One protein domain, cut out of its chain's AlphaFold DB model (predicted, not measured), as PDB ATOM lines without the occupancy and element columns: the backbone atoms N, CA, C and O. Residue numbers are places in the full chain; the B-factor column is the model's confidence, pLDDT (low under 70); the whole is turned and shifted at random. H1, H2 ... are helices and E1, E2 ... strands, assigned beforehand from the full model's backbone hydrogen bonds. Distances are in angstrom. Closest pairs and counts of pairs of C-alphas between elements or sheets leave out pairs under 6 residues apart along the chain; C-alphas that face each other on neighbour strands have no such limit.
ATOM      1  N   PHE A 225     -25.021  55.647  48.169       78.75
ATOM      2  CA  PHE A 225     -24.724  54.878  49.378       78.75
ATOM      3  C   PHE A 225     -23.348  54.198  49.305       78.75
ATOM      4  O   PHE A 225     -22.577  54.253  50.255       78.75
ATOM      5  N   ARG A 226     -22.969  53.658  48.142       84.12
ATOM      6  CA  ARG A 226     -21.628  53.100  47.901       84.12
ATOM      7  C   ARG A 226     -20.539  54.159  48.012       84.12
ATOM      8  O   ARG A 226     -19.507  53.905  48.621       84.12
ATOM      9  N   ARG A 227     -20.770  55.363  47.471       87.06
ATOM     10  CA  ARG A 227     -19.847  56.499  47.641       87.06
ATOM     11  C   ARG A 227     -19.714  56.902  49.111       87.06
ATOM     12  O   ARG A 227     -18.600  57.161  49.554       87.06
ATOM     13  N   LEU A 228     -20.819  56.912  49.859       87.94
ATOM     14  CA  LEU A 228     -20.830  57.204  51.294       87.94
ATOM     15  C   LEU A 228     -20.010  56.171  52.082       87.94
ATOM     16  O   LEU A 228     -19.095  56.550  52.809       87.94
ATOM     17  N   LEU A 229     -20.274  54.879  51.882       87.44
ATOM     18  CA  LEU A 229     -19.542  53.792  52.540       87.44
ATOM     19  C   LEU A 229     -18.047  53.815  52.185       87.44
ATOM     20  O   LEU A 229     -17.211  53.698  53.079       87.44
ATOM     21  N   LYS A 230     -17.700  54.078  50.912       91.31
ATOM     22  CA  LYS A 230     -16.299  54.237  50.479       91.31
ATOM     23  C   LYS A 230     -15.601  55.386  51.201       91.31
ATOM     24  O   LYS A 230     -14.454  55.242  51.610       91.31
ATOM     25  N   LYS A 231     -16.284  56.525  51.365       94.44
ATOM     26  CA  LYS A 231     -15.746  57.701  52.068       94.44
ATOM     27  C   LYS A 231     -15.459  57.406  53.544       94.44
ATOM     28  O   LYS A 231     -14.527  57.973  54.098       94.44
ATOM     29  N   HIS A 232     -16.228  56.506  54.154       94.38
ATOM     30  CA  HIS A 232     -16.013  56.035  55.522       94.38
ATOM     31  C   HIS A 232     -15.027  54.859  55.631       94.38
ATOM     32  O   HIS A 232     -14.885  54.293  56.711       94.38
ATOM     33  N   GLY A 233     -14.342  54.484  54.544       92.75
ATOM     34  CA  GLY A 233     -13.354  53.402  54.556       92.75
ATOM     35  C   GLY A 233     -13.958  52.003  54.697       92.75
ATOM     36  O   GLY A 233     -13.233  51.052  54.973       92.75
ATOM     37  N   LEU A 234     -15.272  51.852  54.505       89.69
ATOM     38  CA  LEU A 234     -15.935  50.555  54.569       89.69
ATOM     39  C   LEU A 234     -15.748  49.822  53.239       89.69
ATOM     40  O   LEU A 234     -16.122  50.322  52.173       89.69
ATOM     41  N   GLN A 235     -15.174  48.622  53.304       82.50
ATOM     42  CA  GLN A 235     -15.034  47.737  52.155       82.50
ATOM     43  C   GLN A 235     -16.413  47.147  51.835       82.50
ATOM     44  O   GLN A 235     -16.997  46.432  52.646       82.50
ATOM     45  N   PHE A 236     -16.971  47.483  50.673       73.62
ATOM     46  CA  PHE A 236     -18.232  46.910  50.208       73.62
ATOM     47  C   PHE A 236     -17.958  45.988  49.025       73.62
ATOM     48  O   PHE A 236     -17.411  46.401  48.002       73.62
ATOM     49  N   TYR A 237     -18.373  44.735  49.157       73.62
ATOM     50  CA  TYR A 237     -18.406  43.794  48.051       73.62
ATOM     51  C   TYR A 237     -19.792  43.885  47.423       73.62
ATOM     52  O   TYR A 237     -20.800  43.712  48.112       73.62
ATOM     53  N   LEU A 238     -19.868  44.202  46.126       69.19
ATOM     54  CA  LEU A 238     -21.105  43.944  45.401       69.19
ATOM     55  C   LEU A 238     -21.304  42.436  45.399       69.19
ATOM     56  O   LEU A 238     -20.566  41.709  44.735       69.19
ATOM     57  N   ILE A 239     -22.315  41.989  46.126       64.94
ATOM     58  CA  ILE A 239     -22.862  40.666  45.908       64.94
ATOM     59  C   ILE A 239     -23.502  40.733  44.522       64.94
ATOM     60  O   ILE A 239     -24.488  41.441  44.319       64.94
ATOM     61  N   ASP A 240     -22.863  40.094  43.545       59.75
ATOM     62  CA  ASP A 240     -23.437  39.905  42.221       59.75
ATOM     63  C   ASP A 240     -24.688  39.046  42.403       59.75
ATOM     64  O   ASP A 240     -24.590  37.839  42.608       59.75
ATOM     65  N   GLU A 241     -25.856  39.684  42.396       59.41
ATOM     66  CA  GLU A 241     -27.159  39.064  42.659       59.41
ATOM     67  C   GLU A 241     -27.420  37.877  41.706       59.41
ATOM     68  O   GLU A 241     -28.060  36.879  42.062       59.41
ATOM     69  N   HIS A 242     -26.810  37.914  40.514       56.19
ATOM     70  CA  HIS A 242     -26.856  36.826  39.542       56.19
ATOM     71  C   HIS A 242     -25.924  35.650  39.863       56.19
ATOM     72  O   HIS A 242     -26.185  34.535  39.403       56.19
ATOM     73  N   LYS A 243     -24.862  35.853  40.652       57.19
ATOM     74  CA  LYS A 243     -23.943  34.783  41.087       57.19
ATOM     75  C   LYS A 243     -24.210  34.302  42.513       57.19
ATOM     76  O   LYS A 243     -24.032  33.117  42.787       57.19
ATOM     77  N   SER A 244     -24.701  35.157  43.407       53.69
ATOM     78  CA  SER A 244     -25.091  34.763  44.769       53.69
ATOM     79  C   SER A 244     -26.321  33.865  44.802       53.69
ATOM     80  O   SER A 244     -26.490  33.088  45.733       53.69
ATOM     81  N   SER A 245     -27.151  33.911  43.758       56.34
ATOM     82  CA  SER A 245     -28.248  32.962  43.552       56.34
ATOM     83  C   SER A 245     -27.801  31.602  43.008       56.34
ATOM     84  O   SER A 245     -28.647  30.724  42.850       56.34
ATOM     85  N   ARG A 246     -26.500  31.401  42.722       58.00
ATOM     86  CA  ARG A 246     -25.940  30.123  42.235       58.00
ATOM     87  C   ARG A 246     -25.074  29.382  43.248       58.00
ATOM     88  O   ARG A 246     -24.847  28.196  43.062       58.00
ATOM     89  N   CYS A 247     -24.645  30.038  44.324       61.94
ATOM     90  CA  CYS A 247     -23.802  29.417  45.343       61.94
ATOM     91  C   CYS A 247     -24.426  29.580  46.728       61.94
ATOM     92  O   CYS A 247     -24.700  30.693  47.170       61.94
ATOM     93  N   CYS A 248     -24.626  28.476  47.448       65.25
ATOM     94  CA  CYS A 248     -25.007  28.556  48.856       65.25
ATOM     95  C   CYS A 248     -23.839  29.132  49.670       65.25
ATOM     96  O   CYS A 248     -22.712  28.645  49.564       65.25
ATOM     97  N   SER A 249     -24.109  30.117  50.530       62.81
ATOM     98  CA  SER A 249     -23.095  30.743  51.395       62.81
ATOM     99  C   SER A 249     -22.412  29.760  52.351       62.81
ATOM    100  O   SER A 249     -21.280  29.997  52.762       62.81
ATOM    101  N   ILE A 250     -23.080  28.648  52.675       65.56
ATOM    102  CA  ILE A 250     -22.585  27.631  53.607       65.56
ATOM    103  C   ILE A 250     -21.708  26.600  52.891       65.56
ATOM    104  O   ILE A 250     -20.660  26.238  53.414       65.56
ATOM    105  N   CYS A 251     -22.109  26.116  51.708       69.31
ATOM    106  CA  CYS A 251     -21.384  25.030  51.034       69.31
ATOM    107  C   CYS A 251     -20.513  25.462  49.849       69.31
ATOM    108  O   CYS A 251     -19.748  24.635  49.369       69.31
ATOM    109  N   ARG A 252     -20.613  26.712  49.365       66.62
ATOM    110  CA  ARG A 252     -19.886  27.254  48.191       66.62
ATOM    111  C   ARG A 252     -20.002  26.435  46.893       66.62
ATOM    112  O   ARG A 252     -19.324  26.748  45.922       66.62
ATOM    113  N   ASN A 253     -20.877  25.433  46.839       70.56
ATOM    114  CA  ASN A 253     -21.099  24.650  45.631       70.56
ATOM    115  C   ASN A 253     -21.941  25.452  44.630       70.56
ATOM    116  O   ASN A 253     -23.008  25.960  44.982       70.56
ATOM    117  N   GLU A 254     -21.476  25.507  43.381       66.19
ATOM    118  CA  GLU A 254     -22.137  26.191  42.255       66.19
ATOM    119  C   GLU A 254     -23.410  25.475  41.769       66.19
ATOM    120  O   GLU A 254     -24.201  26.019  40.998       66.19
ATOM    121  N   SER A 255     -23.633  24.237  42.219       63.31
ATOM    122  CA  SER A 255     -24.808  23.438  41.878       63.31
ATOM    123  C   SER A 255     -25.959  23.711  42.850       63.31
ATOM    124  O   SER A 255     -26.337  22.853  43.657       63.31
ATOM    125  N   LEU A 256     -26.536  24.910  42.801       63.38
ATOM    126  CA  LEU A 256     -27.826  25.137  43.448       63.38
ATOM    127  C   LEU A 256     -28.922  24.426  42.647       63.38
ATOM    128  O   LEU A 256     -29.376  24.889  41.603       63.38
ATOM    129  N   HIS A 257     -29.350  23.266  43.145       65.81
ATOM    130  CA  HIS A 257     -30.554  22.616  42.648       65.81
ATOM    131  C   HIS A 257     -31.775  23.450  43.040       65.81
ATOM    132  O   HIS A 257     -31.931  23.849  44.194       65.81
ATOM    133  N   THR A 258     -32.685  23.658  42.088       66.81
ATOM    134  CA  THR A 258     -33.986  24.317  42.305       66.81
ATOM    135  C   THR A 258     -34.845  23.617  43.363       66.81
ATOM    136  O   THR A 258     -35.775  24.218  43.905       66.81
ATOM    137  N   PHE A 259     -34.520  22.360  43.676       74.31
ATOM    138  CA  PHE A 259     -35.237  21.501  44.602       74.31
ATOM    139  C   PHE A 259     -34.296  20.975  45.683       74.31
ATOM    140  O   PHE A 259     -33.310  20.297  45.383       74.31
ATOM    141  N   ARG A 260     -34.640  21.210  46.953       79.62
ATOM    142  CA  ARG A 260     -34.008  20.516  48.081       79.62
ATOM    143  C   ARG A 260     -34.988  19.503  48.647       79.62
ATOM    144  O   ARG A 260     -36.109  19.855  49.009       79.62
ATOM    145  N   ARG A 261     -34.559  18.246  48.753       85.38
ATOM    146  CA  ARG A 261     -35.274  17.245  49.550       85.38
ATOM    147  C   ARG A 261     -34.923  17.472  51.014       85.38
ATOM    148  O   ARG A 261     -33.751  17.435  51.380       85.38
ATOM    149  N   VAL A 262     -35.932  17.745  51.826       86.94
ATOM    150  CA  VAL A 262     -35.804  17.890  53.278       86.94
ATOM    151  C   VAL A 262     -36.653  16.801  53.921       86.94
ATOM    152  O   VAL A 262     -37.664  16.380  53.350       86.94
ATOM    153  N   SER A 263     -36.235  16.315  55.089       91.00
ATOM    154  CA  SER A 263     -37.079  15.454  55.916       91.00
ATOM    155  C   SER A 263     -38.428  16.134  56.145       91.00
ATOM    156  O   SER A 263     -38.475  17.328  56.448       91.00
ATOM    157  N   ASN A 264     -39.517  15.393  55.964       94.00
ATOM    158  CA  ASN A 264     -40.859  15.942  56.096       94.00
ATOM    159  C   ASN A 264     -41.056  16.511  57.513       94.00
ATOM    160  O   ASN A 264     -40.976  15.754  58.476       94.00
ATOM    161  N   PRO A 265     -41.322  17.817  57.685       88.69
ATOM    162  CA  PRO A 265     -41.492  18.388  59.020       88.69
ATOM    163  C   PRO A 265     -42.763  17.882  59.722       88.69
ATOM    164  O   PRO A 265     -42.902  18.022  60.934       88.69
ATOM    165  N   GLN A 266     -43.709  17.289  58.985       93.12
ATOM    166  CA  GLN A 266     -44.929  16.727  59.558       93.12
ATOM    167  C   GLN A 266     -44.688  15.292  60.043       93.12
ATOM    168  O   GLN A 266     -44.757  14.344  59.260       93.12
ATOM    169  N   LEU A 267     -44.460  15.136  61.353       92.88
ATOM    170  CA  LEU A 267     -44.144  13.856  62.011       92.88
ATOM    171  C   LEU A 267     -45.122  12.726  61.656       92.88
ATOM    172  O   LEU A 267     -44.702  11.649  61.253       92.88
ATOM    173  N   TYR A 268     -46.429  12.991  61.695       93.88
ATOM    174  CA  TYR A 268     -47.455  11.987  61.376       93.88
ATOM    175  C   TYR A 268     -47.485  11.571  59.893       93.88
ATOM    176  O   TYR A 268     -48.120  10.582  59.537       93.88
ATOM    177  N   ARG A 269     -46.823  12.327  59.007       89.12
ATOM    178  CA  ARG A 269     -46.679  11.997  57.582       89.12
ATOM    179  C   ARG A 269     -45.311  11.421  57.243       89.12
ATOM    180  O   ARG A 269     -45.141  10.984  56.110       89.12
ATOM    181  N   CYS A 270     -44.366  11.395  58.183       92.06
ATOM    182  CA  CYS A 270     -43.013  10.892  57.939       92.06
ATOM    183  C   CYS A 270     -43.009   9.415  57.549       92.06
ATOM    184  O   CYS A 270     -42.232   9.022  56.688       92.06
ATOM    185  N   GLU A 271     -43.909   8.617  58.127       91.75
ATOM    186  CA  GLU A 271     -43.984   7.179  57.854       91.75
ATOM    187  C   GLU A 271     -44.415   6.881  56.408       91.75
ATOM    188  O   GLU A 271     -43.892   5.968  55.777       91.75
ATOM    189  N   ARG A 272     -45.319   7.695  55.841       94.50
ATOM    190  CA  ARG A 272     -45.780   7.546  54.447       94.50
ATOM    191  C   ARG A 272     -44.950   8.346  53.443       94.50
ATOM    192  O   ARG A 272     -44.814   7.935  52.295       94.50
ATOM    193  N   TYR A 273     -44.414   9.489  53.861       94.62
ATOM    194  CA  TYR A 273     -43.674  10.429  53.021       94.62
ATOM    195  C   TYR A 273     -42.493  11.008  53.817       94.62
ATOM    196  O   TYR A 273     -42.611  12.102  54.377       94.62
ATOM    197  N   PRO A 274     -41.353  10.297  53.887       92.69
ATOM    198  CA  PRO A 274     -40.220  10.690  54.729       92.69
ATOM    199  C   PRO A 274     -39.486  11.934  54.210       92.69
ATOM    200  O   PRO A 274     -38.916  12.693  54.992       92.69
ATOM    201  N   THR A 275     -39.528  12.187  52.901       94.00
ATOM    202  CA  THR A 275     -38.878  13.343  52.270       94.00
ATOM    203  C   THR A 275     -39.875  14.174  51.480       94.00
ATOM    204  O   THR A 275     -40.642  13.625  50.689       94.00
ATOM    205  N   VAL A 276     -39.810  15.495  51.635       92.50
ATOM    206  CA  VAL A 276     -40.603  16.458  50.863       92.50
ATOM    207  C   VAL A 276     -39.663  17.333  50.045       92.50
ATOM    208  O   VAL A 276     -38.577  17.707  50.494       92.50
ATOM    209  N   ILE A 277     -40.074  17.632  48.817       89.81
ATOM    210  CA  ILE A 277     -39.357  18.547  47.935       89.81
ATOM    211  C   ILE A 277     -39.784  19.976  48.283       89.81
ATOM    212  O   ILE A 277     -40.960  20.311  48.174       89.81
ATOM    213  N   PHE A 278     -38.830  20.808  48.700       83.88
ATOM    214  CA  PHE A 278     -39.044  22.233  48.940       83.88
ATOM    215  C   PHE A 278     -38.576  23.060  47.741       83.88
ATOM    216  O   PHE A 278     -37.465  22.869  47.234       83.88
ATOM    217  N   HIS A 279     -39.426  24.001  47.328       72.25
ATOM    218  CA  HIS A 279     -39.121  25.022  46.334       72.25
ATOM    219  C   HIS A 279     -38.628  26.289  47.036       72.25
ATOM    220  O   HIS A 279     -39.293  26.780  47.944       72.25
ATOM    221  N   GLY A 280     -37.492  26.829  46.591       62.47
ATOM    222  CA  GLY A 280     -37.065  28.182  46.953       62.47
ATOM    223  C   GLY A 280     -36.545  28.340  48.381       62.47
ATOM    224  O   GLY A 280     -37.185  28.971  49.217       62.47
TER     225      GLY A 280
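Overview. This is residues 225 to 280 of the 283 residues of an uncharacterized protein of Rhizopus microsporus (UniProt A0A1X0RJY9). This is a drawn-out chain with a short helix, H1, at one end and a small two-stranded ribbon, E1 and E2, toward the other. Between them runs a long, mostly unnamed stretch with the small helix H2 on its way, and beyond the strands the chain turns round through H3 at the far end, so that E2 folds back beside E1. The printed part has 56 residues, with three named helices and two named strands in the order H1, H2, E1, H3, E2; the sheet order is E1 - E2, antiparallel. The class is mixed, helices and strands, with under half of the residues in named elements. The whole is extended, a rod spanning 58 by 21 by 16 A, with a radius of gyration of the C-alphas of 18.9 A.

Along the chain. Find C-alpha 225 at (-24.724, 54.878, 49.378); from there H1 runs through residues 225 to 231, 9.8 A from first to last C-alpha. Further along, look for H2 at residues 241 to 244. E1 begins at C-alpha 259, at (-35.237, 21.501, 44.602), and runs to residue 263, 13.0 A long. H3 follows at residues 267 to 270. E2 holds residues 275 to 279, 13.1 A long, and ends with C-alpha 279 at (-39.121, 25.022, 46.334).

Arrangement. Begin with the sheet: E1 and E2 are antiparallel neighbours, with 143 degrees between their directions. Look at the C-alphas of Arg 261 and Ile 277, which face each other at 4.6 A. Across the pair, N 262 and O 276 are within hydrogen-bond range at 3.0 A, and so are N 278 and O 260 at 2.9 A. The closest C-alphas of E1 and H3 are those of Ser 263 and Cys 270, 7.8 A apart. H2 is apart from H3 and E2. H1 is apart from H2, E1, H3 and E2, and residues 227 to 233, of which 227 to 231 belong to H1, stand free. In H1 every O i to N i+4 pair is within hydrogen-bond range; H2 and H3 are too short for such a pair, and their O i to N i+3 pairs within range are 0 of 1 in H2 and 1 of 1 in H3.

Size, cuts and confidence. The two C-alphas farthest apart are those of Lys 231 and Arg 272, at 58.5 A. The printed part has no cut. The link from H2 to E1, residues 245 to 258, is long; that from H1 to H2 is short, and those from E1 to H3 and from H3 to E2 are tight. In the B-factor column the mean pLDDT of the printed part is 78.0, and you will find values under 70 at residues 238 to 252, 254 to 258 and 280.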